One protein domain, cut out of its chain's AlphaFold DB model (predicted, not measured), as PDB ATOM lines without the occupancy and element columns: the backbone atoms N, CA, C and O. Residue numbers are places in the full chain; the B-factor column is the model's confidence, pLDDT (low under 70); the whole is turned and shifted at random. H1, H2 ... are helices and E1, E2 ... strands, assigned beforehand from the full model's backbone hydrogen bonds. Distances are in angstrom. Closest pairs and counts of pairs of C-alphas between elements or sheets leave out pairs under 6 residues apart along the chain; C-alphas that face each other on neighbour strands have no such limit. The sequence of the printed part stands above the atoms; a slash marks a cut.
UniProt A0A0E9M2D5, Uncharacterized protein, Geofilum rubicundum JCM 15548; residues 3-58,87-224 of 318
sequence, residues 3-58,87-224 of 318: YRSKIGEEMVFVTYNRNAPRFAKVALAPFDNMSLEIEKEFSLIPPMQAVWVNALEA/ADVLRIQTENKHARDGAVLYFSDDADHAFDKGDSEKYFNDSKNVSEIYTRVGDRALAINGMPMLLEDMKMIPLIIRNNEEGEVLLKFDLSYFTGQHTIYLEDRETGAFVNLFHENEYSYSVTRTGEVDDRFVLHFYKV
ATOM      1  N   TYR A   3     -25.642 -46.729  30.844       89.94
ATOM      2  CA  TYR A   3     -25.035 -45.418  30.641       89.94
ATOM      3  C   TYR A   3     -25.128 -44.606  31.924       89.94
ATOM      4  O   TYR A   3     -26.029 -44.828  32.731       89.94
ATOM      5  N   ARG A   4     -24.243 -43.622  32.090       88.81
ATOM      6  CA  ARG A   4     -24.369 -42.615  33.146       88.81
ATOM      7  C   ARG A   4     -24.895 -41.320  32.545       88.81
ATOM      8  O   ARG A   4     -24.224 -40.694  31.726       88.81
ATOM      9  N   SER A   5     -26.070 -40.895  32.989       87.62
ATOM     10  CA  SER A   5     -26.704 -39.656  32.538       87.62
ATOM     11  C   SER A   5     -26.967 -38.740  33.723       87.62
ATOM     12  O   SER A   5     -27.329 -39.209  34.799       87.62
ATOM     13  N   LYS A   6     -26.776 -37.431  33.533       90.44
ATOM     14  CA  LYS A   6     -27.164 -36.442  34.538       90.44
ATOM     15  C   LYS A   6     -28.677 -36.247  34.472       90.44
ATOM     16  O   LYS A   6     -29.178 -35.821  33.432       90.44
ATOM     17  N   ILE A   7     -29.382 -36.568  35.550       89.69
ATOM     18  CA  ILE A   7     -30.839 -36.480  35.661       89.69
ATOM     19  C   ILE A   7     -31.155 -35.726  36.947       89.69
ATOM     20  O   ILE A   7     -30.898 -36.218  38.043       89.69
ATOM     21  N   GLY A   8     -31.672 -34.506  36.793       90.62
ATOM     22  CA  GLY A   8     -31.761 -33.553  37.894       90.62
ATOM     23  C   GLY A   8     -30.370 -33.190  38.422       90.62
ATOM     24  O   GLY A   8     -29.489 -32.758  37.665       90.62
ATOM     25  N   GLU A   9     -30.176 -33.371  39.721       93.12
ATOM     26  CA  GLU A   9     -28.928 -33.099  40.438       93.12
ATOM     27  C   GLU A   9     -27.977 -34.302  40.444       93.12
ATOM     28  O   GLU A   9     -26.773 -34.138  40.647       93.12
ATOM     29  N   GLU A  10     -28.492 -35.495  40.144       93.75
ATOM     30  CA  GLU A  10     -27.756 -36.746  40.265       93.75
ATOM     31  C   GLU A  10     -27.244 -37.259  38.924       93.75
ATOM     32  O   GLU A  10     -27.787 -37.012  37.845       93.75
ATOM     33  N   MET A  11     -26.182 -38.047  39.000       91.94
ATOM     34  CA  MET A  11     -25.820 -38.940  37.915       91.94
ATOM     35  C   MET A  11     -26.552 -40.264  38.164       91.94
ATOM     36  O   MET A  11     -26.397 -40.851  39.238       91.94
ATOM     37  N   VAL A  12     -27.310 -40.741  37.174       92.56
ATOM     38  CA  VAL A  12     -28.172 -41.934  37.251       92.56
ATOM     39  C   VAL A  12     -27.777 -42.954  36.179       92.56
ATOM     40  O   VAL A  12     -27.336 -42.583  35.085       92.56
ATOM     41  N   PHE A  13     -27.881 -44.247  36.494       93.62
ATOM     42  CA  PHE A  13     -27.733 -45.317  35.509       93.62
ATOM     43  C   PHE A  13     -28.972 -45.438  34.618       93.62
ATOM     44  O   PHE A  13     -30.071 -45.702  35.096       93.62
ATOM     45  N   VAL A  14     -28.779 -45.312  33.305       92.75
ATOM     46  CA  VAL A  14     -29.827 -45.537  32.303       92.75
ATOM     47  C   VAL A  14     -29.575 -46.862  31.597       92.75
ATOM     48  O   VAL A  14     -28.524 -47.064  30.985       92.75
ATOM     49  N   THR A  15     -30.548 -47.767  31.674       95.19
ATOM     50  CA  THR A  15     -30.485 -49.088  31.043       95.19
ATOM     51  C   THR A  15     -30.939 -49.025  29.588       95.19
ATOM     52  O   THR A  15     -32.009 -48.491  29.293       95.19
ATOM     53  N   TYR A  16     -30.154 -49.634  28.699       94.38
ATOM     54  CA  TYR A  16     -30.492 -49.883  27.300       94.38
ATOM     55  C   TYR A  16     -30.405 -51.372  26.946       94.38
ATOM     56  O   TYR A  16     -29.375 -52.013  27.200       94.38
ATOM     57  N   ASN A  17     -31.425 -51.888  26.261       94.38
ATOM     58  CA  ASN A  17     -31.419 -53.210  25.649       94.38
ATOM     59  C   ASN A  17     -31.802 -53.155  24.166       94.38
ATOM     60  O   ASN A  17     -32.920 -52.810  23.792       94.38
ATOM     61  N   ARG A  18     -30.884 -53.586  23.296       92.19
ATOM     62  CA  ARG A  18     -31.135 -53.661  21.852       92.19
ATOM     63  C   ARG A  18     -32.196 -54.704  21.483       92.19
ATOM     64  O   ARG A  18     -32.862 -54.514  20.459       92.19
ATOM     65  N   ASN A  19     -32.304 -55.781  22.257       92.81
ATOM     66  CA  ASN A  19     -33.178 -56.921  21.982       92.81
ATOM     67  C   ASN A  19     -34.612 -56.713  22.472       92.81
ATOM     68  O   ASN A  19     -35.503 -57.378  21.954       92.81
ATOM     69  N   ALA A  20     -34.832 -55.785  23.408       94.19
ATOM     70  CA  ALA A  20     -36.172 -55.362  23.785       94.19
ATOM     71  C   ALA A  20     -36.922 -54.805  22.555       94.19
ATOM     72  O   ALA A  20     -36.291 -54.292  21.609       94.19
ATOM     73  N   PRO A  21     -38.262 -54.899  22.533       93.25
ATOM     74  CA  PRO A  21     -39.054 -54.386  21.429       93.25
ATOM     75  C   PRO A  21     -38.944 -52.865  21.312       93.25
ATOM     76  O   PRO A  21     -38.362 -52.168  22.147       93.25
ATOM     77  N   ARG A  22     -39.465 -52.330  20.205       90.56
ATOM     78  CA  ARG A  22     -39.488 -50.877  20.007       90.56
ATOM     79  C   ARG A  22     -40.295 -50.216  21.100       90.56
ATOM     80  O   ARG A  22     -41.299 -50.757  21.541       90.56
ATOM     81  N   PHE A  23     -39.860 -49.027  21.474       89.81
ATOM     82  CA  PHE A  23     -40.390 -48.323  22.625       89.81
ATOM     83  C   PHE A  23     -40.292 -49.140  23.913       89.81
ATOM     84  O   PHE A  23     -41.050 -48.839  24.818       89.81
ATOM     85  N   ALA A  24     -39.376 -50.092  24.060       93.69
ATOM     86  CA  ALA A  24     -39.051 -50.722  25.342       93.69
ATOM     87  C   ALA A  24     -37.538 -50.765  25.602       93.69
ATOM     88  O   ALA A  24     -37.091 -51.280  26.622       93.69
ATOM     89  N   LYS A  25     -36.724 -50.215  24.692       94.56
ATOM     90  CA  LYS A  25     -35.271 -50.410  24.711       94.56
ATOM     91  C   LYS A  25     -34.548 -49.598  25.760       94.56
ATOM     92  O   LYS A  25     -33.393 -49.895  26.024       94.56
ATOM     93  N   VAL A  26     -35.175 -48.561  26.300       93.69
ATOM     94  CA  VAL A  26     -34.558 -47.614  27.231       93.69
ATOM     95  C   VAL A  26     -35.461 -47.481  28.449       93.69
ATOM     96  O   VAL A  26     -36.628 -47.112  28.295       93.69
ATOM     97  N   ALA A  27     -34.917 -47.761  29.635       93.31
ATOM     98  CA  ALA A  27     -35.677 -47.766  30.889       93.31
ATOM     99  C   ALA A  27     -36.091 -46.361  31.360       93.31
ATOM    100  O   ALA A  27     -37.130 -46.199  31.991       93.31
ATOM    101  N   LEU A  28     -35.296 -45.340  31.029       90.50
ATOM    102  CA  LEU A  28     -35.535 -43.956  31.425       90.50
ATOM    103  C   LEU A  28     -35.176 -43.011  30.280       90.50
ATOM    104  O   LEU A  28     -34.025 -42.955  29.848       90.50
ATOM    105  N   ALA A  29     -36.166 -42.272  29.781       73.12
ATOM    106  CA  ALA A  29     -35.922 -41.220  28.806       73.12
ATOM    107  C   ALA A  29     -35.423 -39.948  29.524       73.12
ATOM    108  O   ALA A  29     -35.999 -39.555  30.537       73.12
ATOM    109  N   PRO A  30     -34.382 -39.271  29.013       62.41
ATOM    110  CA  PRO A  30     -33.884 -38.029  29.600       62.41
ATOM    111  C   PRO A  30     -34.804 -36.826  29.326       62.41
ATOM    112  O   PRO A  30     -34.798 -35.876  30.105       62.41
ATOM    113  N   PHE A  31     -35.608 -36.878  28.259       57.16
ATOM    114  CA  PHE A  31     -36.596 -35.863  27.879       57.16
ATOM    115  C   PHE A  31     -37.979 -36.510  27.849       57.16
ATOM    116  O   PHE A  31     -38.104 -37.652  27.403       57.16
ATOM    117  N   ASP A  32     -38.994 -35.810  28.351       60.66
ATOM    118  CA  ASP A  32     -40.328 -36.385  28.516       60.66
ATOM    119  C   ASP A  32     -40.902 -36.844  27.159       60.66
ATOM    120  O   ASP A  32     -40.865 -36.112  26.166       60.66
ATOM    121  N   ASN A  33     -41.434 -38.074  27.158       68.69
ATOM    122  CA  ASN A  33     -41.936 -38.890  26.039       68.69
ATOM    123  C   ASN A  33     -40.876 -39.623  25.198       68.69
ATOM    124  O   ASN A  33     -40.076 -39.027  24.478       68.69
ATOM    125  N   MET A  34     -40.941 -40.961  25.201       80.81
ATOM    126  CA  MET A  34     -40.084 -41.793  24.353       80.81
ATOM    127  C   MET A  34     -40.422 -41.628  22.868       80.81
ATOM    128  O   MET A  34     -41.583 -41.716  22.460       80.81
ATOM    129  N   SER A  35     -39.387 -41.528  22.035       82.62
ATOM    130  CA  SER A  35     -39.502 -41.597  20.580       82.62
ATOM    131  C   SER A  35     -38.501 -42.583  19.973       82.62
ATOM    132  O   SER A  35     -37.550 -43.028  20.620       82.62
ATOM    133  N   LEU A  36     -38.692 -42.914  18.692       83.56
ATOM    134  CA  LEU A  36     -37.737 -43.743  17.951       83.56
ATOM    135  C   LEU A  36     -36.382 -43.047  17.780       83.56
ATOM    136  O   LEU A  36     -35.366 -43.724  17.643       83.56
ATOM    137  N   GLU A  37     -36.357 -41.717  17.738       83.50
ATOM    138  CA  GLU A  37     -35.119 -40.939  17.717       83.50
ATOM    139  C   GLU A  37     -34.349 -41.109  19.029       83.50
ATOM    140  O   GLU A  37     -33.154 -41.391  18.977       83.50
ATOM    141  N   ILE A  38     -35.038 -41.043  20.174       82.75
ATOM    142  CA  ILE A  38     -34.423 -41.260  21.490       82.75
ATOM    143  C   ILE A  38     -33.859 -42.684  21.585       82.75
ATOM    144  O   ILE A  38     -32.687 -42.858  21.906       82.75
ATOM    145  N   GLU A  39     -34.626 -43.721  21.227       87.06
ATOM    146  CA  GLU A  39     -34.111 -45.102  21.265       87.06
ATOM    147  C   GLU A  39     -32.885 -45.318  20.371       87.06
ATOM    148  O   GLU A  39     -32.006 -46.122  20.693       87.06
ATOM    149  N   LYS A  40     -32.827 -44.626  19.228       85.44
ATOM    150  CA  LYS A  40     -31.660 -44.668  18.343       85.44
ATOM    151  C   LYS A  40     -30.468 -43.948  18.947       85.44
ATOM    152  O   LYS A  40     -29.361 -44.464  18.834       85.44
ATOM    153  N   GLU A  41     -30.666 -42.810  19.598       85.12
ATOM    154  CA  GLU A  41     -29.588 -42.099  20.284       85.12
ATOM    155  C   GLU A  41     -28.961 -42.978  21.373       85.12
ATOM    156  O   GLU A  41     -27.747 -43.171  21.380       85.12
ATOM    157  N   PHE A  42     -29.789 -43.633  22.190       86.38
ATOM    158  CA  PHE A  42     -29.335 -44.603  23.192       86.38
ATOM    159  C   PHE A  42     -28.783 -45.906  22.605       86.38
ATOM    160  O   PHE A  42     -28.191 -46.693  23.333       86.38
ATOM    161  N   SER A  43     -28.933 -46.154  21.300       87.50
ATOM    162  CA  SER A  43     -28.243 -47.267  20.632       87.50
ATOM    163  C   SER A  43     -26.779 -46.959  20.311       87.50
ATOM    164  O   SER A  43     -26.031 -47.854  19.910       87.50
ATOM    165  N   LEU A  44     -26.369 -45.701  20.481       87.25
ATOM    166  CA  LEU A  44     -25.017 -45.220  20.247       87.25
ATOM    167  C   LEU A  44     -24.308 -44.951  21.580       87.25
ATOM    168  O   LEU A  44     -24.923 -44.821  22.637       87.25
ATOM    169  N   ILE A  45     -22.980 -44.888  21.527       86.94
ATOM    170  CA  ILE A  45     -22.140 -44.504  22.665       86.94
ATOM    171  C   ILE A  45     -21.506 -43.159  22.312       86.94
ATOM    172  O   ILE A  45     -20.707 -43.110  21.369       86.94
ATOM    173  N   PRO A  46     -21.857 -42.062  23.008       83.81
ATOM    174  CA  PRO A  46     -21.266 -40.765  22.714       83.81
ATOM    175  C   PRO A  46     -19.753 -40.747  22.992       83.81
ATOM    176  O   PRO A  46     -19.256 -41.519  23.819       83.81
ATOM    177  N   PRO A  47     -18.987 -39.856  22.339       84.06
ATOM    178  CA  PRO A  47     -17.569 -39.696  22.631       84.06
ATOM    179  C   PRO A  47     -17.325 -39.418  24.119       84.06
ATOM    180  O   PRO A  47     -18.059 -38.652  24.737       84.06
ATOM    181  N   MET A  48     -16.265 -40.017  24.672       85.50
ATOM    182  CA  MET A  48     -15.837 -39.838  26.070       85.50
ATOM    183  C   MET A  48     -16.838 -40.330  27.135       85.50
ATOM    184  O   MET A  48     -16.638 -40.067  28.318       85.50
ATOM    185  N   GLN A  49     -17.883 -41.068  26.750       85.31
ATOM    186  CA  GLN A  49     -18.795 -41.724  27.688       85.31
ATOM    187  C   GLN A  49     -18.278 -43.105  28.095       85.31
ATOM    188  O   GLN A  49     -17.813 -43.885  27.262       85.31
ATOM    189  N   ALA A  50     -18.406 -43.415  29.383       88.00
ATOM    190  CA  ALA A  50     -18.253 -44.772  29.886       88.00
ATOM    191  C   ALA A  50     -19.569 -45.542  29.715       88.00
ATOM    192  O   ALA A  50     -20.653 -44.979  29.888       88.00
ATOM    193  N   VAL A  51     -19.463 -46.833  29.413       90.75
ATOM    194  CA  VAL A  51     -20.604 -47.752  29.378       90.75
ATOM    195  C   VAL A  51     -20.281 -49.025  30.134       90.75
ATOM    196  O   VAL A  51     -19.137 -49.477  30.160       90.75
ATOM    197  N   TRP A  52     -21.320 -49.626  30.698       92.50
ATOM    198  CA  TRP A  52     -21.247 -50.912  31.372       92.50
ATOM    199  C   TRP A  52     -22.009 -51.948  30.554       92.50
ATOM    200  O   TRP A  52     -23.101 -51.691  30.033       92.50
ATOM    201  N   VAL A  53     -21.432 -53.137  30.435       90.25
ATOM    202  CA  VAL A  53     -22.017 -54.273  29.720       90.25
ATOM    203  C   VAL A  53     -22.056 -55.479  30.646       90.25
ATOM    204  O   VAL A  53     -21.136 -55.676  31.434       90.25
ATOM    205  N   ASN A  54     -23.120 -56.273  30.545       85.25
ATOM    206  CA  ASN A  54     -23.212 -57.552  31.240       85.25
ATOM    207  C   ASN A  54     -22.756 -58.669  30.301       85.25
ATOM    208  O   ASN A  54     -23.261 -58.765  29.178       85.25
ATOM    209  N   ALA A  55     -21.813 -59.493  30.746       86.81
ATOM    210  CA  ALA A  55     -21.432 -60.704  30.036       86.81
ATOM    211  C   ALA A  55     -22.418 -61.815  30.417       86.81
ATOM    212  O   ALA A  55     -22.426 -62.273  31.555       86.81
ATOM    213  N   LEU A  56     -23.247 -62.241  29.463       81.25
ATOM    214  CA  LEU A  56     -24.284 -63.253  29.709       81.25
ATOM    215  C   LEU A  56     -23.714 -64.664  29.919       81.25
ATOM    216  O   LEU A  56     -24.407 -65.542  30.425       81.25
ATOM    217  N   GLU A  57     -22.460 -64.882  29.536       85.94
ATOM    218  CA  GLU A  57     -21.757 -66.150  29.675       85.94
ATOM    219  C   GLU A  57     -20.267 -65.929  29.954       85.94
ATOM    220  O   GLU A  57     -19.683 -64.888  29.624       85.94
ATOM    221  N   ALA A  58     -19.638 -66.924  30.576       89.75
ATOM    222  CA  ALA A  58     -18.214 -66.890  30.867       89.75
ATOM    223  C   ALA A  58     -17.393 -66.876  29.567       89.75
ATOM    224  O   ALA A  58     -17.608 -67.690  28.674       89.75
ATOM    225  N   ALA A  87     -45.420 -54.864  20.517       88.12
ATOM    226  CA  ALA A  87     -45.326 -54.967  21.960       88.12
ATOM    227  C   ALA A  87     -46.155 -53.859  22.599       88.12
ATOM    228  O   ALA A  87     -46.062 -52.702  22.179       88.12
ATOM    229  N   ASP A  88     -46.917 -54.212  23.626       92.44
ATOM    230  CA  ASP A  88     -47.556 -53.238  24.498       92.44
ATOM    231  C   ASP A  88     -46.544 -52.797  25.543       92.44
ATOM    232  O   ASP A  88     -45.990 -53.638  26.246       92.44
ATOM    233  N   VAL A  89     -46.279 -51.495  25.641       94.00
ATOM    234  CA  VAL A  89     -45.238 -50.979  26.535       94.00
ATOM    235  C   VAL A  89     -45.792 -49.986  27.542       94.00
ATOM    236  O   VAL A  89     -46.387 -48.975  27.170       94.00
ATOM    237  N   LEU A  90     -45.503 -50.254  28.813       95.25
ATOM    238  CA  LEU A  90     -45.737 -49.386  29.953       95.25
ATOM    239  C   LEU A  90     -44.394 -48.918  30.524       95.25
ATOM    240  O   LEU A  90     -43.543 -49.720  30.912       95.25
ATOM    241  N   ARG A  91     -44.213 -47.605  30.608       95.56
ATOM    242  CA  ARG A  91     -43.084 -46.991  31.316       95.56
ATOM    243  C   ARG A  91     -43.524 -46.503  32.669       95.56
ATOM    244  O   ARG A  91     -44.578 -45.881  32.773       95.56
ATOM    245  N   ILE A  92     -42.669 -46.711  33.658       96.38
ATOM    246  CA  ILE A  92     -42.865 -46.170  34.993       96.38
ATOM    247  C   ILE A  92     -41.618 -45.388  35.382       96.38
ATOM    248  O   ILE A  92     -40.498 -45.851  35.171       96.38
ATOM    249  N   GLN A  93     -41.813 -44.198  35.935       96.12
ATOM    250  CA  GLN A  93     -40.744 -43.366  36.464       96.12
ATOM    251  C   GLN A  93     -41.047 -42.983  37.904       96.12
ATOM    252  O   GLN A  93     -42.193 -42.706  38.245       96.12
ATOM    253  N   THR A  94     -40.008 -42.941  38.722       96.69
ATOM    254  CA  THR A  94     -40.005 -42.282  40.027       96.69
ATOM    255  C   THR A  94     -39.318 -40.934  39.882       96.69
ATOM    256  O   THR A  94     -38.298 -40.816  39.204       96.69
ATOM    257  N   GLU A  95     -39.852 -39.912  40.534       96.19
ATOM    258  CA  GLU A  95     -39.272 -38.574  40.596       96.19
ATOM    259  C   GLU A  95     -39.334 -38.065  42.032       96.19
ATOM    260  O   GLU A  95     -40.390 -38.065  42.656       96.19
ATOM    261  N   ASN A  96     -38.195 -37.637  42.563       96.06
ATOM    262  CA  ASN A  96     -38.126 -36.934  43.836       96.06
ATOM    263  C   ASN A  96     -37.490 -35.553  43.617       96.06
ATOM    264  O   ASN A  96     -37.210 -35.148  42.489       96.06
ATOM    265  N   LYS A  97     -37.234 -34.816  44.700       96.00
ATOM    266  CA  LYS A  97     -36.663 -33.461  44.622       96.00
ATOM    267  C   LYS A  97     -35.270 -33.383  43.967       96.00
ATOM    268  O   LYS A  97     -34.861 -32.293  43.585       96.00
ATOM    269  N   HIS A  98     -34.549 -34.500  43.854       95.94
ATOM    270  CA  HIS A  98     -33.173 -34.551  43.357       95.94
ATOM    271  C   HIS A  98     -33.060 -35.127  41.949       95.94
ATOM    272  O   HIS A  98     -32.298 -34.611  41.130       95.94
ATOM    273  N   ALA A  99     -33.762 -36.225  41.670       95.19
ATOM    274  CA  ALA A  99     -33.531 -37.024  40.478       95.19
ATOM    275  C   ALA A  99     -34.758 -37.837  40.058       95.19
ATOM    276  O   ALA A  99     -35.789 -37.868  40.733       95.19
ATOM    277  N   ARG A 100     -34.605 -38.527  38.924       95.12
ATOM    278  CA  ARG A 100     -35.573 -39.498  38.415       95.12
ATOM    279  C   ARG A 100     -34.914 -40.837  38.165       95.12
ATOM    280  O   ARG A 100     -33.736 -40.888  37.812       95.12
ATOM    281  N   ASP A 101     -35.706 -41.888  38.276       96.19
ATOM    282  CA  ASP A 101     -35.345 -43.235  37.865       96.19
ATOM    283  C   ASP A 101     -36.477 -43.866  37.043       96.19
ATOM    284  O   ASP A 101     -37.600 -43.365  37.045       96.19
ATOM    285  N   GLY A 102     -36.187 -44.926  36.286       95.56
ATOM    286  CA  GLY A 102     -37.169 -45.515  35.377       95.56
ATOM    287  C   GLY A 102     -37.074 -47.025  35.226       95.56
ATOM    288  O   GLY A 102     -35.991 -47.616  35.293       95.56
ATOM    289  N   ALA A 103     -38.238 -47.615  34.973       97.38
ATOM    290  CA  ALA A 103     -38.428 -49.008  34.617       97.38
ATOM    291  C   ALA A 103     -39.412 -49.145  33.444       97.38
ATOM    292  O   ALA A 103     -40.274 -48.294  33.208       97.38
ATOM    293  N   VAL A 104     -39.288 -50.244  32.708       97.19
ATOM    294  CA  VAL A 104     -40.157 -50.593  31.581       97.19
ATOM    295  C   VAL A 104     -40.733 -51.981  31.799       97.19
ATOM    296  O   VAL A 104     -39.989 -52.932  32.035       97.19
ATOM    297  N   LEU A 105     -42.050 -52.084  31.641       97.38
ATOM    298  CA  LEU A 105     -42.768 -53.333  31.440       97.38
ATOM    299  C   LEU A 105     -43.240 -53.398  29.992       97.38
ATOM    300  O   LEU A 105     -43.798 -52.425  29.481       97.38
ATOM    301  N   TYR A 106     -43.041 -54.531  29.330       96.69
ATOM    302  CA  TYR A 106     -43.609 -54.748  28.006       96.69
ATOM    303  C   TYR A 106     -44.200 -56.146  27.852       96.69
ATOM    304  O   TYR A 106     -43.725 -57.101  28.460       96.69
ATOM    305  N   PHE A 107     -45.215 -56.263  27.002       96.31
ATOM    306  CA  PHE A 107     -45.869 -57.526  26.671       96.31
ATOM    307  C   PHE A 107     -45.682 -57.821  25.190       96.31
ATOM    308  O   PHE A 107     -45.981 -56.969  24.351       96.31
ATOM    309  N   SER A 108     -45.159 -58.996  24.847       94.56
ATOM    310  CA  SER A 108     -44.941 -59.381  23.447       94.56
ATOM    311  C   SER A 108     -44.941 -60.894  23.252       94.56
ATOM    312  O   SER A 108     -44.681 -61.633  24.194       94.56
ATOM    313  N   ASP A 109     -45.184 -61.355  22.022       90.88
ATOM    314  CA  ASP A 109     -45.206 -62.792  21.693       90.88
ATOM    315  C   ASP A 109     -43.835 -63.477  21.849       90.88
ATOM    316  O   ASP A 109     -43.766 -64.686  22.048       90.88
ATOM    317  N   ASP A 110     -42.748 -62.706  21.756       89.88
ATOM    318  CA  ASP A 110     -41.365 -63.197  21.815       89.88
ATOM    319  C   ASP A 110     -40.764 -63.173  23.234       89.88
ATOM    320  O   ASP A 110     -39.599 -63.547  23.391       89.88
ATOM    321  N   ALA A 111     -41.512 -62.683  24.229       94.00
ATOM    322  CA  ALA A 111     -41.055 -62.567  25.612       94.00
ATOM    323  C   ALA A 111     -41.470 -63.779  26.456       94.00
ATOM    324  O   ALA A 111     -42.520 -64.380  26.221       94.00
ATOM    325  N   ASP A 112     -40.653 -64.113  27.452       93.31
ATOM    326  CA  ASP A 112     -40.868 -65.227  28.379       93.31
ATOM    327  C   ASP A 112     -41.266 -64.723  29.782       93.31
ATOM    328  O   ASP A 112     -41.096 -63.558  30.126       93.31
ATOM    329  N   HIS A 113     -41.851 -65.590  30.611       92.31
ATOM    330  CA  HIS A 113     -42.030 -65.311  32.039       92.31
ATOM    331  C   HIS A 113     -40.706 -65.379  32.814       92.31
ATOM    332  O   HIS A 113     -40.592 -64.800  33.896       92.31
ATOM    333  N   ALA A 114     -39.739 -66.148  32.309       95.25
ATOM    334  CA  ALA A 114     -38.383 -66.203  32.830       95.25
ATOM    335  C   ALA A 114     -37.497 -65.122  32.194       95.25
ATOM    336  O   ALA A 114     -37.793 -64.616  31.121       95.25
ATOM    337  N   PHE A 115     -36.364 -64.825  32.841       94.19
ATOM    338  CA  PHE A 115     -35.391 -63.868  32.315       94.19
ATOM    339  C   PHE A 115     -34.915 -64.257  30.908       94.19
ATOM    340  O   PHE A 115     -34.326 -65.330  30.727       94.19
ATOM    341  N   ASP A 116     -35.090 -63.355  29.948       93.44
ATOM    342  CA  ASP A 116     -34.750 -63.561  28.546       93.44
ATOM    343  C   ASP A 116     -33.837 -62.461  27.960       93.44
ATOM    344  O   ASP A 116     -33.270 -61.609  28.646       93.44
ATOM    345  N   LYS A 117     -33.616 -62.516  26.641       93.12
ATOM    346  CA  LYS A 117     -32.722 -61.594  25.919       93.12
ATOM    347  C   LYS A 117     -33.227 -60.148  25.879       93.12
ATOM    348  O   LYS A 117     -32.411 -59.247  25.661       93.12
ATOM    349  N   GLY A 118     -34.537 -59.935  25.959       94.50
ATOM    350  CA  GLY A 118     -35.209 -58.640  25.941       94.50
ATOM    351  C   GLY A 118     -35.251 -57.974  27.319       94.50
ATOM    352  O   GLY A 118     -35.413 -56.756  27.397       94.50
ATOM    353  N   ASP A 119     -34.969 -58.725  28.379       96.44
ATOM    354  CA  ASP A 119     -34.860 -58.206  29.740       96.44
ATOM    355  C   ASP A 119     -33.535 -57.511  30.027       96.44
ATOM    356  O   ASP A 119     -32.512 -57.690  29.357       96.44
ATOM    357  N   SER A 120     -33.523 -56.666  31.052       96.62
ATOM    358  CA  SER A 120     -32.285 -56.093  31.566       96.62
ATOM    359  C   SER A 120     -32.339 -55.852  33.056       96.62
ATOM    360  O   SER A 120     -33.238 -55.185  33.569       96.62
ATOM    361  N   GLU A 121     -31.300 -56.345  33.724       96.88
ATOM    362  CA  GLU A 121     -31.107 -56.152  35.151       96.88
ATOM    363  C   GLU A 121     -31.009 -54.668  35.514       96.88
ATOM    364  O   GLU A 121     -30.530 -53.816  34.747       96.88
ATOM    365  N   LYS A 122     -31.487 -54.359  36.714       96.50
ATOM    366  CA  LYS A 122     -31.349 -53.049  37.322       96.50
ATOM    367  C   LYS A 122     -29.908 -52.877  37.782       96.50
ATOM    368  O   LYS A 122     -29.425 -53.623  38.629       96.50
ATOM    369  N   TYR A 123     -29.231 -51.869  37.240       95.44
ATOM    370  CA  TYR A 123     -27.973 -51.404  37.807       95.44
ATOM    371  C   TYR A 123     -28.299 -50.322  38.829       95.44
ATOM    372  O   TYR A 123     -28.751 -49.238  38.457       95.44
ATOM    373  N   PHE A 124     -28.128 -50.651  40.106       95.56
ATOM    374  CA  PHE A 124     -28.460 -49.748  41.202       95.56
ATOM    375  C   PHE A 124     -27.485 -48.572  41.278       95.56
ATOM    376  O   PHE A 124     -26.292 -48.692  40.996       95.56
ATOM    377  N   ASN A 125     -28.015 -47.421  41.657       94.19
ATOM    378  CA  ASN A 125     -27.282 -46.192  41.870       94.19
ATOM    379  C   ASN A 125     -26.661 -46.194  43.268       94.19
ATOM    380  O   ASN A 125     -27.293 -46.572  44.250       94.19
ATOM    381  N   ASP A 126     -25.431 -45.693  43.367       88.69
ATOM    382  CA  ASP A 126     -24.765 -45.515  44.664       88.69
ATOM    383  C   ASP A 126     -25.332 -44.317  45.451       88.69
ATOM    384  O   ASP A 126     -25.163 -44.220  46.668       88.69
ATOM    385  N   SER A 127     -25.985 -43.378  44.753       92.75
ATOM    386  CA  SER A 127     -26.555 -42.173  45.354       92.75
ATOM    387  C   SER A 127     -27.847 -42.481  46.103       92.75
ATOM    388  O   SER A 127     -28.766 -43.093  45.561       92.75
ATOM    389  N   LYS A 128     -27.946 -41.993  47.343       93.25
ATOM    390  CA  LYS A 128     -29.155 -42.129  48.168       93.25
ATOM    391  C   LYS A 128     -30.300 -41.223  47.714       93.25
ATOM    392  O   LYS A 128     -31.444 -41.466  48.076       93.25
ATOM    393  N   ASN A 129     -29.986 -40.219  46.904       96.06
ATOM    394  CA  ASN A 129     -30.924 -39.204  46.445       96.06
ATOM    395  C   ASN A 129     -31.790 -39.695  45.276       96.06
ATOM    396  O   ASN A 129     -32.608 -38.946  44.755       96.06
ATOM    397  N   VAL A 130     -31.610 -40.941  44.829       95.81
ATOM    398  CA  VAL A 130     -32.394 -41.540  43.749       95.81
ATOM    399  C   VAL A 130     -33.368 -42.545  44.356       95.81
ATOM    400  O   VAL A 130     -32.956 -43.519  44.984       95.81
ATOM    401  N   SER A 131     -34.663 -42.304  44.164       96.88
ATOM    402  CA  SER A 131     -35.712 -43.292  44.427       96.88
ATOM    403  C   SER A 131     -35.741 -44.271  43.264       96.88
ATOM    404  O   SER A 131     -36.141 -43.892  42.168       96.88
ATOM    405  N   GLU A 132     -35.278 -45.499  43.466       97.50
ATOM    406  CA  GLU A 132     -35.043 -46.440  42.368       97.50
ATOM    407  C   GLU A 132     -36.234 -47.367  42.153       97.50
ATOM    408  O   GLU A 132     -36.684 -48.007  43.101       97.50
ATOM    409  N   ILE A 133     -36.704 -47.494  40.914       97.75
ATOM    410  CA  ILE A 133     -37.845 -48.332  40.544       97.75
ATOM    411  C   ILE A 133     -37.426 -49.489  39.642       97.75
ATOM    412  O   ILE A 133     -36.577 -49.352  38.756       97.75
ATOM    413  N   TYR A 134     -38.024 -50.655  39.880       98.25
ATOM    414  CA  TYR A 134     -37.799 -51.861  39.099       98.25
ATOM    415  C   TYR A 134     -38.911 -52.896  39.332       98.25
ATOM    416  O   TYR A 134     -39.809 -52.720  40.155       98.25
ATOM    417  N   THR A 135     -38.848 -53.999  38.589       97.75
ATOM    418  CA  THR A 135     -39.679 -55.195  38.810       97.75
ATOM    419  C   THR A 135     -38.791 -56.413  39.026       97.75
ATOM    420  O   THR A 135     -37.574 -56.320  38.867       97.75
ATOM    421  N   ARG A 136     -39.353 -57.557  39.419       96.00
ATOM    422  CA  ARG A 136     -38.558 -58.728  39.803       96.00
ATOM    423  C   ARG A 136     -39.019 -60.000  39.097       96.00
ATOM    424  O   ARG A 136     -40.215 -60.257  39.007       96.00
ATOM    425  N   VAL A 137     -38.051 -60.793  38.635       94.81
ATOM    426  CA  VAL A 137     -38.244 -62.153  38.101       94.81
ATOM    427  C   VAL A 137     -37.285 -63.085  38.839       94.81
ATOM    428  O   VAL A 137     -36.064 -62.955  38.723       94.81
ATOM    429  N   GLY A 138     -37.827 -64.006  39.643       91.69
ATOM    430  CA  GLY A 138     -37.027 -64.762  40.613       91.69
ATOM    431  C   GLY A 138     -36.295 -63.811  41.566       91.69
ATOM    432  O   GLY A 138     -36.914 -62.915  42.129       91.69
ATOM    433  N   ASP A 139     -34.975 -63.952  41.684       91.62
ATOM    434  CA  ASP A 139     -34.134 -63.073  42.516       91.62
ATOM    435  C   ASP A 139     -33.565 -61.859  41.754       91.62
ATOM    436  O   ASP A 139     -32.785 -61.080  42.304       91.62
ATOM    437  N   ARG A 140     -33.917 -61.680  40.472       95.38
ATOM    438  CA  ARG A 140     -33.340 -60.627  39.621       95.38
ATOM    439  C   ARG A 140     -34.201 -59.376  39.624       95.38
ATOM    440  O   ARG A 140     -35.368 -59.422  39.243       95.38
ATOM    441  N   ALA A 141     -33.602 -58.249  39.998       97.62
ATOM    442  CA  ALA A 141     -34.180 -56.921  39.822       97.62
ATOM    443  C   ALA A 141     -34.006 -56.463  38.369       97.62
ATOM    444  O   ALA A 141     -32.887 -56.475  37.858       97.62
ATOM    445  N   LEU A 142     -35.084 -56.037  37.712       98.06
ATOM    446  CA  LEU A 142     -35.128 -55.700  36.289       98.06
ATOM    447  C   LEU A 142     -35.595 -54.259  36.058       98.06
ATOM    448  O   LEU A 142     -36.675 -53.859  36.493       98.06
ATOM    449  N   ALA A 143     -34.790 -53.496  35.314       97.88
ATOM    450  CA  ALA A 143     -35.155 -52.171  34.810       97.88
ATOM    451  C   ALA A 143     -35.965 -52.250  33.507       97.88
ATOM    452  O   ALA A 143     -36.718 -51.338  33.188       97.88
ATOM    453  N   ILE A 144     -35.786 -53.318  32.731       98.00
ATOM    454  CA  ILE A 144     -36.593 -53.630  31.550       98.00
ATOM    455  C   ILE A 144     -37.042 -55.074  31.730       98.00
ATOM    456  O   ILE A 144     -36.186 -55.948  31.872       98.00
ATOM    457  N   ASN A 145     -38.351 -55.297  31.767       98.12
ATOM    458  CA  ASN A 145     -38.953 -56.600  32.011       98.12
ATOM    459  C   ASN A 145     -40.027 -56.884  30.955       98.12
ATOM    460  O   ASN A 145     -40.994 -56.128  30.811       98.12
ATOM    461  N   GLY A 146     -39.801 -57.939  30.187       97.25
ATOM    462  CA  GLY A 146     -40.700 -58.493  29.199       97.25
ATOM    463  C   GLY A 146     -41.560 -59.581  29.798       97.25
ATOM    464  O   GLY A 146     -41.130 -60.354  30.642       97.25
ATOM    465  N   MET A 147     -42.798 -59.648  29.336       96.19
ATOM    466  CA  MET A 147     -43.698 -60.747  29.643       96.19
ATOM    467  C   MET A 147     -44.381 -61.220  28.362       96.19
ATOM    468  O   MET A 147     -44.525 -60.431  27.416       96.19
ATOM    469  N   PRO A 148     -44.849 -62.478  28.321       94.94
ATOM    470  CA  PRO A 148     -45.671 -62.952  27.221       94.94
ATOM    471  C   PRO A 148     -46.870 -62.034  26.999       94.94
ATOM    472  O   PRO A 148     -47.331 -61.361  27.927       94.94
ATOM    473  N   MET A 149     -47.384 -62.024  25.770       92.19
ATOM    474  CA  MET A 149     -48.567 -61.250  25.403       92.19
ATOM    475  C   MET A 149     -49.673 -61.396  26.457       92.19
ATOM    476  O   MET A 149     -50.020 -62.502  26.880       92.19
ATOM    477  N   LEU A 150     -50.233 -60.266  26.883       89.25
ATOM    478  CA  LEU A 150     -51.195 -60.241  27.972       89.25
ATOM    479  C   LEU A 150     -52.568 -60.731  27.483       89.25
ATOM    480  O   LEU A 150     -53.326 -59.988  26.865       89.25
ATOM    481  N   LEU A 151     -52.883 -62.003  27.742       86.62
ATOM    482  CA  LEU A 151     -54.140 -62.647  27.317       86.62
ATOM    483  C   LEU A 151     -55.103 -62.944  28.477       86.62
ATOM    484  O   LEU A 151     -56.314 -63.078  28.257       86.62
ATOM    485  N   GLU A 152     -54.550 -63.054  29.685       84.38
ATOM    486  CA  GLU A 152     -55.254 -63.346  30.936       84.38
ATOM    487  C   GLU A 152     -56.285 -62.251  31.260       84.38
ATOM    488  O   GLU A 152     -56.073 -61.075  30.948       84.38
ATOM    489  N   ASP A 153     -57.396 -62.624  31.902       77.94
ATOM    490  CA  ASP A 153     -58.455 -61.673  32.272       77.94
ATOM    491  C   ASP A 153     -58.015 -60.714  33.387       77.94
ATOM    492  O   ASP A 153     -58.466 -59.571  33.458       77.94
ATOM    493  N   MET A 154     -57.098 -61.165  34.240       84.44
ATOM    494  CA  MET A 154     -56.496 -60.366  35.295       84.44
ATOM    495  C   MET A 154     -55.020 -60.719  35.424       84.44
ATOM    496  O   MET A 154     -54.667 -61.894  35.501       84.44
ATOM    497  N   LYS A 155     -54.163 -59.702  35.518       93.00
ATOM    498  CA  LYS A 155     -52.750 -59.857  35.865       93.00
ATOM    499  C   LYS A 155     -52.351 -58.840  36.918       93.00
ATOM    500  O   LYS A 155     -52.708 -57.671  36.816       93.00
ATOM    501  N   MET A 156     -51.584 -59.283  37.907       93.94
ATOM    502  CA  MET A 156     -50.994 -58.417  38.924       93.94
ATOM    503  C   MET A 156     -49.477 -58.436  38.792       93.94
ATOM    504  O   MET A 156     -48.882 -59.513  38.719       93.94
ATOM    505  N   ILE A 157     -48.859 -57.258  38.775       96.75
ATOM    506  CA  ILE A 157     -47.405 -57.101  38.707       96.75
ATOM    507  C   ILE A 157     -46.961 -56.171  39.842       96.75
ATOM    508  O   ILE A 157     -47.296 -54.985  39.809       96.75
ATOM    509  N   PRO A 158     -46.214 -56.675  40.841       96.94
ATOM    510  CA  PRO A 158     -45.625 -55.833  41.876       96.94
ATOM    511  C   PRO A 158     -44.596 -54.864  41.287       96.94
ATOM    512  O   PRO A 158     -43.742 -55.257  40.486       96.94
ATOM    513  N   LEU A 159     -44.666 -53.606  41.713       97.69
ATOM    514  CA  LEU A 159     -43.628 -52.610  41.489       97.69
ATOM    515  C   LEU A 159     -42.803 -52.477  42.755       97.69
ATOM    516  O   LEU A 159     -43.345 -52.312  43.846       97.69
ATOM    517  N   ILE A 160     -41.487 -52.520  42.593       98.12
ATOM    518  CA  ILE A 160     -40.563 -52.422  43.710       98.12
ATOM    519  C   ILE A 160     -39.884 -51.070  43.634       98.12
ATOM    520  O   ILE A 160     -39.330 -50.701  42.594       98.12
ATOM    521  N   ILE A 161     -39.926 -50.337  44.743       97.50
ATOM    522  CA  ILE A 161     -39.268 -49.042  44.855       97.50
ATOM    523  C   ILE A 161     -38.322 -49.064  46.039       97.50
ATOM    524  O   ILE A 161     -38.717 -49.328  47.173       97.50
ATOM    525  N   ARG A 162     -37.057 -48.750  45.783       97.25
ATOM    526  CA  ARG A 162     -36.039 -48.581  46.810       97.25
ATOM    527  C   ARG A 162     -35.811 -47.097  47.056       97.25
ATOM    528  O   ARG A 162     -35.226 -46.405  46.228       97.25
ATOM    529  N   ASN A 163     -36.245 -46.617  48.218       96.25
ATOM    530  CA  ASN A 163     -36.060 -45.231  48.639       96.25
ATOM    531  C   ASN A 163     -34.960 -45.162  49.697       96.25
ATOM    532  O   ASN A 163     -35.061 -45.816  50.730       96.25
ATOM    533  N   ASN A 164     -33.912 -44.375  49.473       93.50
ATOM    534  CA  ASN A 164     -32.816 -44.227  50.441       93.50
ATOM    535  C   ASN A 164     -32.867 -42.886  51.203       93.50
ATOM    536  O   ASN A 164     -31.990 -42.624  52.031       93.50
ATOM    537  N   GLU A 165     -33.900 -42.076  50.956       94.25
ATOM    538  CA  GLU A 165     -34.204 -40.815  51.636       94.25
ATOM    539  C   GLU A 165     -35.720 -40.710  51.888       94.25
ATOM    540  O   GLU A 165     -36.519 -41.224  51.104       94.25
ATOM    541  N   GLU A 166     -36.105 -40.068  52.992       96.06
ATOM    542  CA  GLU A 166     -37.496 -39.709  53.294       96.06
ATOM    543  C   GLU A 166     -37.949 -38.486  52.478       96.06
ATOM    544  O   GLU A 166     -37.147 -37.618  52.125       96.06
ATOM    545  N   GLY A 167     -39.253 -38.383  52.223       96.19
ATOM    546  CA  GLY A 167     -39.849 -37.266  51.486       96.19
ATOM    547  C   GLY A 167     -40.883 -37.703  50.454       96.19
ATOM    548  O   GLY A 167     -41.278 -38.862  50.406       96.19
ATOM    549  N   GLU A 168     -41.334 -36.758  49.635       97.56
ATOM    550  CA  GLU A 168     -42.307 -37.027  48.574       97.56
ATOM    551  C   GLU A 168     -41.635 -37.637  47.341       97.56
ATOM    552  O   GLU A 168     -40.598 -37.151  46.877       97.56
ATOM    553  N   VAL A 169     -42.264 -38.677  46.796       98.06
ATOM    554  CA  VAL A 169     -41.901 -39.297  45.522       98.06
ATOM    555  C   VAL A 169     -43.133 -39.331  44.628       98.06
ATOM    556  O   VAL A 169     -44.219 -39.723  45.048       98.06
ATOM    557  N   LEU A 170     -42.946 -38.931  43.378       97.94
ATOM    558  CA  LEU A 170     -43.950 -38.947  42.331       97.94
ATOM    559  C   LEU A 170     -43.714 -40.145  41.411       97.94
ATOM    560  O   LEU A 170     -42.633 -40.296  40.840       97.94
ATOM    561  N   LEU A 171     -44.734 -40.980  41.246       97.75
ATOM    562  CA  LEU A 171     -44.801 -41.990  40.200       97.75
ATOM    563  C   LEU A 171     -45.420 -41.392  38.950       97.75
ATOM    564  O   LEU A 171     -46.484 -40.786  39.027       97.75
ATOM    565  N   LYS A 172     -44.780 -41.599  37.800       96.69
ATOM    566  CA  LYS A 172     -45.303 -41.229  36.482       96.69
ATOM    567  C   LYS A 172     -45.406 -42.456  35.597       96.69
ATOM    568  O   LYS A 172     -44.456 -43.236  35.501       96.69
ATOM    569  N   PHE A 173     -46.527 -42.585  34.904       94.94
ATOM    570  CA  PHE A 173     -46.823 -43.695  34.012       94.94
ATOM    571  C   PHE A 173     -47.002 -43.184  32.579       94.94
ATOM    572  O   PHE A 173     -47.789 -42.273  32.318       94.94
ATOM    573  N   ASP A 174     -46.278 -43.778  31.631       91.31
ATOM    574  CA  ASP A 174     -46.452 -43.511  30.201       91.31
ATOM    575  C   ASP A 174     -46.976 -44.769  29.502       91.31
ATOM    576  O   ASP A 174     -46.280 -45.782  29.376       91.31
ATOM    577  N   LEU A 175     -48.233 -44.659  29.066       89.12
ATOM    578  CA  LEU A 175     -49.016 -45.695  28.397       89.12
ATOM    579  C   LEU A 175     -49.172 -45.421  26.894       89.12
ATOM    580  O   LEU A 175     -49.961 -46.083  26.224       89.12
ATOM    581  N   SER A 176     -48.429 -44.460  26.328       85.00
ATOM    582  CA  SER A 176     -48.579 -44.023  24.927       85.00
ATOM    583  C   SER A 176     -48.343 -45.138  23.902       85.00
ATOM    584  O   SER A 176     -48.742 -45.013  22.741       85.00
ATOM    585  N   TYR A 177     -47.674 -46.212  24.325       87.00
ATOM    586  CA  TYR A 177     -47.365 -47.397  23.526       87.00
ATOM    587  C   TYR A 177     -47.996 -48.674  24.097       87.00
ATOM    588  O   TYR A 177     -47.603 -49.771  23.713       87.00
ATOM    589  N   PHE A 178     -48.972 -48.542  24.994       87.69
ATOM    590  CA  PHE A 178     -49.783 -49.650  25.473       87.69
ATOM    591  C   PHE A 178     -51.085 -49.699  24.665       87.69
ATOM    592  O   PHE A 178     -51.929 -48.811  24.763       87.69
ATOM    593  N   THR A 179     -51.236 -50.726  23.830       81.19
ATOM    594  CA  THR A 179     -52.408 -50.936  22.961       81.19
ATOM    595  C   THR A 179     -53.218 -52.180  23.327       81.19
ATOM    596  O   THR A 179     -54.158 -52.540  22.611       81.19
ATOM    597  N   GLY A 180     -52.872 -52.807  24.452       76.88
ATOM    598  CA  GLY A 180     -53.516 -53.996  24.980       76.88
ATOM    599  C   GLY A 180     -54.977 -53.760  25.348       76.88
ATOM    600  O   GLY A 180     -55.461 -52.632  25.449       76.88
ATOM    601  N   GLN A 181     -55.705 -54.851  25.568       80.69
ATOM    602  CA  GLN A 181     -57.141 -54.822  25.874       80.69
ATOM    603  C   GLN A 181     -57.405 -54.724  27.378       80.69
ATOM    604  O   GLN A 181     -58.417 -55.224  27.863       80.69
ATOM    605  N   HIS A 182     -56.491 -54.102  28.121       85.25
ATOM    606  CA  HIS A 182     -56.519 -54.079  29.576       85.25
ATOM    607  C   HIS A 182     -56.600 -52.650  30.088       85.25
ATOM    608  O   HIS A 182     -55.830 -51.788  29.667       85.25
ATOM    609  N   THR A 183     -57.504 -52.409  31.033       82.38
ATOM    610  CA  THR A 183     -57.436 -51.225  31.887       82.38
ATOM    611  C   THR A 183     -56.389 -51.485  32.962       82.38
ATOM    612  O   THR A 183     -56.340 -52.574  33.541       82.38
ATOM    613  N   ILE A 184     -55.547 -50.488  33.229       89.31
ATOM    614  CA  ILE A 184     -54.433 -50.606  34.166       89.31
ATOM    615  C   ILE A 184     -54.717 -49.728  35.377       89.31
ATOM    616  O   ILE A 184     -55.022 -48.541  35.231       89.31
ATOM    617  N   TYR A 185     -54.594 -50.318  36.561       87.25
ATOM    618  CA  TYR A 185     -54.717 -49.629  37.836       87.25
ATOM    619  C   TYR A 185     -53.428 -49.741  38.640       87.25
ATOM    620  O   TYR A 185     -52.769 -50.779  38.616       87.25
ATOM    621  N   LEU A 186     -53.102 -48.693  39.388       96.31
ATOM    622  CA  LEU A 186     -52.128 -48.741  40.471       96.31
ATOM    623  C   LEU A 186     -52.871 -48.946  41.794       96.31
ATOM    624  O   LEU A 186     -53.723 -48.137  42.153       96.31
ATOM    625  N   GLU A 187     -52.520 -49.998  42.521       94.00
ATOM    626  CA  GLU A 187     -52.874 -50.185  43.926       94.00
ATOM    627  C   GLU A 187     -51.713 -49.707  44.803       94.00
ATOM    628  O   GLU A 187     -50.587 -50.177  44.635       94.00
ATOM    629  N   ASP A 188     -51.990 -48.813  45.751       94.75
ATOM    630  CA  ASP A 188     -51.124 -48.534  46.898       94.75
ATOM    631  C   ASP A 188     -51.730 -49.215  48.128       94.75
ATOM    632  O   ASP A 188     -52.717 -48.749  48.699       94.75
ATOM    633  N   ARG A 189     -51.146 -50.339  48.543       90.94
ATOM    634  CA  ARG A 189     -51.649 -51.154  49.656       90.94
ATOM    635  C   ARG A 189     -51.464 -50.521  51.028       90.94
ATOM    636  O   ARG A 189     -52.104 -50.965  51.977       90.94
ATOM    637  N   GLU A 190     -50.610 -49.508  51.152       93.50
ATOM    638  CA  GLU A 190     -50.431 -48.797  52.419       93.50
ATOM    639  C   GLU A 190     -51.609 -47.852  52.682       93.50
ATOM    640  O   GLU A 190     -52.121 -47.787  53.798       93.50
ATOM    641  N   THR A 191     -52.071 -47.147  51.646       90.94
ATOM    642  CA  THR A 191     -53.171 -46.174  51.749       90.94
ATOM    643  C   THR A 191     -54.530 -46.755  51.353       90.94
ATOM    644  O   THR A 191     -55.567 -46.191  51.705       90.94
ATOM    645  N   GLY A 192     -54.537 -47.870  50.619       83.12
ATOM    646  CA  GLY A 192     -55.717 -48.429  49.960       83.12
ATOM    647  C   GLY A 192     -56.113 -47.686  48.678       83.12
ATOM    648  O   GLY A 192     -57.213 -47.911  48.169       83.12
ATOM    649  N   ALA A 193     -55.269 -46.783  48.164       79.75
ATOM    650  CA  ALA A 193     -55.561 -46.070  46.926       79.75
ATOM    651  C   ALA A 193     -55.569 -47.029  45.729       79.75
ATOM    652  O   ALA A 193     -54.733 -47.926  45.621       79.75
ATOM    653  N   PHE A 194     -56.515 -46.814  44.814       82.12
ATOM    654  CA  PHE A 194     -56.686 -47.625  43.613       82.12
ATOM    655  C   PHE A 194     -56.965 -46.719  42.411       82.12
ATOM    656  O   PHE A 194     -58.086 -46.247  42.212       82.12
ATOM    657  N   VAL A 195     -55.922 -46.421  41.642       80.75
ATOM    658  CA  VAL A 195     -55.907 -45.331  40.655       80.75
ATOM    659  C   VAL A 195     -55.938 -45.893  39.244       80.75
ATOM    660  O   VAL A 195     -55.106 -46.724  38.896       80.75
ATOM    661  N   ASN A 196     -56.873 -45.434  38.411       82.00
ATOM    662  CA  ASN A 196     -56.919 -45.806  36.997       82.00
ATOM    663  C   ASN A 196     -55.906 -44.978  36.193       82.00
ATOM    664  O   ASN A 196     -56.101 -43.777  35.989       82.00
ATOM    665  N   LEU A 197     -54.876 -45.640  35.666       87.62
ATOM    666  CA  LEU A 197     -53.735 -44.981  35.027       87.62
ATOM    667  C   LEU A 197     -54.041 -44.374  33.652       87.62
ATOM    668  O   LEU A 197     -53.254 -43.579  33.147       87.62
ATOM    669  N   PHE A 198     -55.187 -44.697  33.044       78.62
ATOM    670  CA  PHE A 198     -55.651 -44.016  31.829       78.62
ATOM    671  C   PHE A 198     -56.282 -42.647  32.113       78.62
ATOM    672  O   PHE A 198     -56.455 -41.855  31.190       78.62
ATOM    673  N   HIS A 199     -56.667 -42.385  33.364       75.25
ATOM    674  CA  HIS A 199     -57.290 -41.131  33.787       75.25
ATOM    675  C   HIS A 199     -56.303 -40.248  34.546       75.25
ATOM    676  O   HIS A 199     -56.247 -39.044  34.312       75.25
ATOM    677  N   GLU A 200     -55.540 -40.861  35.443       83.44
ATOM    678  CA  GLU A 200     -54.545 -40.208  36.277       83.44
ATOM    679  C   GLU A 200     -53.269 -41.043  36.207       83.44
ATOM    680  O   GLU A 200     -53.152 -42.105  36.813       83.44
ATOM    681  N   ASN A 201     -52.334 -40.590  35.377       89.50
ATOM    682  CA  ASN A 201     -51.085 -41.289  35.094       89.50
ATOM    683  C   ASN A 201     -49.932 -40.818  35.995       89.50
ATOM    684  O   ASN A 201     -48.764 -41.053  35.685       89.50
ATOM    685  N   GLU A 202     -50.264 -40.152  37.095       96.00
ATOM    686  CA  GLU A 202     -49.339 -39.639  38.094       96.00
ATOM    687  C   GLU A 202     -49.859 -39.989  39.494       96.00
ATOM    688  O   GLU A 202     -51.056 -39.915  39.744       96.00
ATOM    689  N   TYR A 203     -48.980 -40.393  40.411       97.31
ATOM    690  CA  TYR A 203     -49.359 -40.701  41.794       97.31
ATOM    691  C   TYR A 203     -48.236 -40.331  42.761       97.31
ATOM    692  O   TYR A 203     -47.134 -40.873  42.668       97.31
ATOM    693  N   SER A 204     -48.509 -39.423  43.696       98.06
ATOM    694  CA  SER A 204     -47.547 -39.014  44.726       98.06
ATOM    695  C   SER A 204     -47.720 -39.813  46.006       98.06
ATOM    696  O   SER A 204     -48.843 -40.079  46.436       98.06
ATOM    697  N   TYR A 205     -46.605 -40.125  46.658       97.38
ATOM    698  CA  TYR A 205     -46.611 -40.730  47.978       97.38
ATOM    699  C   TYR A 205     -45.451 -40.248  48.851       97.38
ATOM    700  O   TYR A 205     -44.347 -39.974  48.374       97.38
ATOM    701  N   SER A 206     -45.685 -40.233  50.164       96.62
ATOM    702  CA  SER A 206     -44.658 -39.927  51.155       96.62
ATOM    703  C   SER A 206     -43.862 -41.180  51.534       96.62
ATOM    704  O   SER A 206     -44.425 -42.210  51.921       96.62
ATOM    705  N   VAL A 207     -42.538 -41.077  51.481       95.94
ATOM    706  CA  VAL A 207     -41.593 -42.053  52.028       95.94
ATOM    707  C   VAL A 207     -41.370 -41.735  53.501       95.94
ATOM    708  O   VAL A 207     -40.715 -40.750  53.840       95.94
ATOM    709  N   THR A 208     -41.886 -42.596  54.374       91.38
ATOM    710  CA  THR A 208     -41.700 -42.521  55.836       91.38
ATOM    711  C   THR A 208     -40.673 -43.528  56.357       91.38
ATOM    712  O   THR A 208     -40.207 -43.410  57.488       91.38
ATOM    713  N   ARG A 209     -40.308 -44.528  55.544       88.94
ATOM    714  CA  ARG A 209     -39.294 -45.539  55.855       88.94
ATOM    715  C   ARG A 209     -38.408 -45.775  54.638       88.94
ATOM    716  O   ARG A 209     -38.908 -46.045  53.550       88.94
ATOM    717  N   THR A 210     -37.097 -45.705  54.843       93.31
ATOM    718  CA  THR A 210     -36.106 -46.010  53.803       93.31
ATOM    719  C   THR A 210     -35.898 -47.516  53.648       93.31
ATOM    720  O   THR A 210     -36.168 -48.302  54.558       93.31
ATOM    721  N   GLY A 211     -35.404 -47.918  52.484       93.88
ATOM    722  CA  GLY A 211     -35.207 -49.302  52.086       93.88
ATOM    723  C   GLY A 211     -36.044 -49.675  50.871       93.88
ATOM    724  O   GLY A 211     -36.557 -48.824  50.142       93.88
ATOM    725  N   GLU A 212     -36.123 -50.976  50.643       93.44
ATOM    726  CA  GLU A 212     -36.952 -51.558  49.602       93.44
ATOM    727  C   GLU A 212     -38.410 -51.639  50.058       93.44
ATOM    728  O   GLU A 212     -38.700 -52.015  51.194       93.44
ATOM    729  N   VAL A 213     -39.307 -51.275  49.150       88.81
ATOM    730  CA  VAL A 213     -40.750 -51.432  49.276       88.81
ATOM    731  C   VAL A 213     -41.195 -52.321  48.120       88.81
ATOM    732  O   VAL A 213     -41.212 -51.865  46.976       88.81
ATOM    733  N   ASP A 214     -41.496 -53.586  48.402       89.88
ATOM    734  CA  ASP A 214     -41.783 -54.626  47.403       89.88
ATOM    735  C   ASP A 214     -43.223 -55.164  47.443       89.88
ATOM    736  O   ASP A 214     -43.634 -55.895  46.542       89.88
ATOM    737  N   ASP A 215     -44.010 -54.768  48.445       88.62
ATOM    738  CA  ASP A 215     -45.388 -55.215  48.656       88.62
ATOM    739  C   ASP A 215     -46.436 -54.095  48.579       88.62
ATOM    740  O   ASP A 215     -47.629 -54.396  48.525       88.62
ATOM    741  N   ARG A 216     -46.015 -52.824  48.541       95.19
ATOM    742  CA  ARG A 216     -46.915 -51.660  48.571       95.19
ATOM    743  C   ARG A 216     -47.593 -51.374  47.238       95.19
ATOM    744  O   ARG A 216     -48.801 -51.169  47.215       95.19
ATOM    745  N   PHE A 217     -46.828 -51.318  46.148       97.88
ATOM    746  CA  PHE A 217     -47.328 -50.868  44.850       97.88
ATOM    747  C   PHE A 217     -47.559 -52.049  43.918       97.88
ATOM    748  O   PHE A 217     -46.634 -52.803  43.615       97.88
ATOM    749  N   VAL A 218     -48.786 -52.204  43.426       97.56
ATOM    750  CA  VAL A 218     -49.138 -53.289  42.505       97.56
ATOM    751  C   VAL A 218     -49.872 -52.731  41.301       97.56
ATOM    752  O   VAL A 218     -50.858 -52.013  41.435       97.56
ATOM    753  N   LEU A 219     -49.403 -53.086  40.109       97.50
ATOM    754  CA  LEU A 219     -50.133 -52.835  38.878       97.50
ATOM    755  C   LEU A 219     -51.141 -53.950  38.643       97.50
ATOM    756  O   LEU A 219     -50.774 -55.123  38.564       97.50
ATOM    757  N   HIS A 220     -52.401 -53.568  38.487       90.94
ATOM    758  CA  HIS A 220     -53.491 -54.460  38.125       90.94
ATOM    759  C   HIS A 220     -53.882 -54.219  36.679       90.94
ATOM    760  O   HIS A 220     -54.318 -53.129  36.320       90.94
ATOM    761  N   PHE A 221     -53.759 -55.253  35.863       91.50
ATOM    762  CA  PHE A 221     -54.232 -55.267  34.493       91.50
ATOM    763  C   PHE A 221     -55.524 -56.069  34.466       91.50
ATOM    764  O   PHE A 221     -55.492 -57.292  34.603       91.50
ATOM    765  N   TYR A 222     -56.651 -55.392  34.279       79.50
ATOM    766  CA  TYR A 222     -57.932 -56.050  34.057       79.50
ATOM    767  C   TYR A 222     -58.238 -56.007  32.585       79.50
ATOM    768  O   TYR A 222     -58.330 -54.927  32.000       79.50
ATOM    769  N   LYS A 223     -58.413 -57.179  31.989       80.12
ATOM    770  CA  LYS A 223     -58.916 -57.272  30.635       80.12
ATOM    771  C   LYS A 223     -60.282 -56.620  30.625       80.12
ATOM    772  O   LYS A 223     -61.188 -57.006  31.361       80.12
ATOM    773  N   VAL A 224     -60.408 -55.596  29.805       67.69
ATOM    774  CA  VAL A 224     -61.703 -55.023  29.503       67.69
ATOM    775  C   VAL A 224     -62.477 -56.140  28.828       67.69
ATOM    776  O   VAL A 224     -62.030 -56.645  27.798       67.69
TER     777      VAL A 224
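This is residues 3 to 58 and 87 to 224 of the 318 residues of an uncharacterized protein of Geofilum rubicundum JCM 15548 (UniProt A0A0E9M2D5). One strongly twisted sheet of ten strands is folded back on itself into two leaves that face each other, E10 E9 E12 E7 E5 and E4 E3 E8 E11, with E6 as the hinge; it curls like a flattened barrel left open between its edge strands E10 and E11. The small hairpin E1 and E2 partly covers the sheet near E4 and E6, the short helix H1 is off the sheet, and residues 42 to 58 run far from the middle. The printed part has 194 residues, with named elements in the order E1, E2, H1, E3 to E12. The large sheet is mixed, with order E10, E9, E12, E7, E5, E6, E4, E3, E8, E11; E1 and E2 are antiparallel, and the class is mostly strand. The whole is compact, with a radius of gyration of the C-alphas of 15.9 A and spans of 46 by 40 by 33 A.

Begin with the large sheet at C-alpha 88, at (-47.556, -53.238, 24.498), where E3 starts; it covers residues 88 to 95, 23.3 A long. E4, residues 100 to 108, is 26.6 A long. Next come E5, residues 132 to 137, and E6, residues 140 to 148, which bends by 101 degrees at residue 143. E7, residues 154 to 163, measures 28.7 A and E8, residues 167 to 177, 30.7 A. Then look for E9 at residues 182 to 188, E10 at 193 to 196 and E11 at 202 to 207. E12, residues 211 to 223, is the longest strand by residues, 33.0 A, and ends at C-alpha 223, at (-58.916, -57.272, 30.635). Before these, E1 begins at C-alpha 3, at (-25.035, -45.418, 30.641), and covers residues 3 to 7; E2 covers 10 to 15 and H1 covers 36 to 41.

Start at the hinge, E6. Its residues 140 to 142 pair with E5, antiparallel, with N 142 and O 135 2.8 A apart, and E5 and E6 form a hairpin. Its residues 144 to 148 pair with E4, parallel, with N 147 and O 106 at 2.8 A. Across the fold, the closest C-alphas of E4 and E5 are those of Ala 103 and Tyr 134, 5.4 A apart. In one leaf, walk from E4 to E3, a hairpin with N 90 and O 105 at 2.8 A, then to E8, with N 93 and O 172 at 2.8 A, and to the edge strand E11, with N 171 and O 203 at 2.8 A. In the other leaf, E5 is antiparallel to E7, with N 162 and O 132 at 2.8 A; E7 to E12, with N 213 and O 161 at 2.8 A; E12 to E9, with N 185 and O 220 at 2.8 A; and E9 to the edge strand E10, a hairpin with N 195 and O 186 at 2.8 A. E10 and E11 are only just apart, at 8.1 A. The hairpin E1 and E2, with N 12 and O 5 at 2.8 A, forms a sandwich with the large sheet, two sheets face to face, in which the parts that face each other are 11.8 A apart centre to centre; the closest C-alphas of E2 and E6 are those of Thr 15 and Ala 143, 6.7 A apart. H1, in which every O i to N i+4 pair is within hydrogen-bond range, is not on the large sheet.

The two C-alphas farthest apart, those of Met 48 and Val 224, are 48.4 A apart. Residues 59 to 86 are not printed, and C-alphas 58 and 87 stand 30.9 A apart across this cut. The links from E2 to H1, 20 residues, and from E4 to E5, 23 residues, are long; in the latter, residues 120 to 121 pair, antiparallel, with residues 142 to 144 of E6. The mean pLDDT of the printed part is 90.9; residues 30 to 33 and residue 224 are under 70.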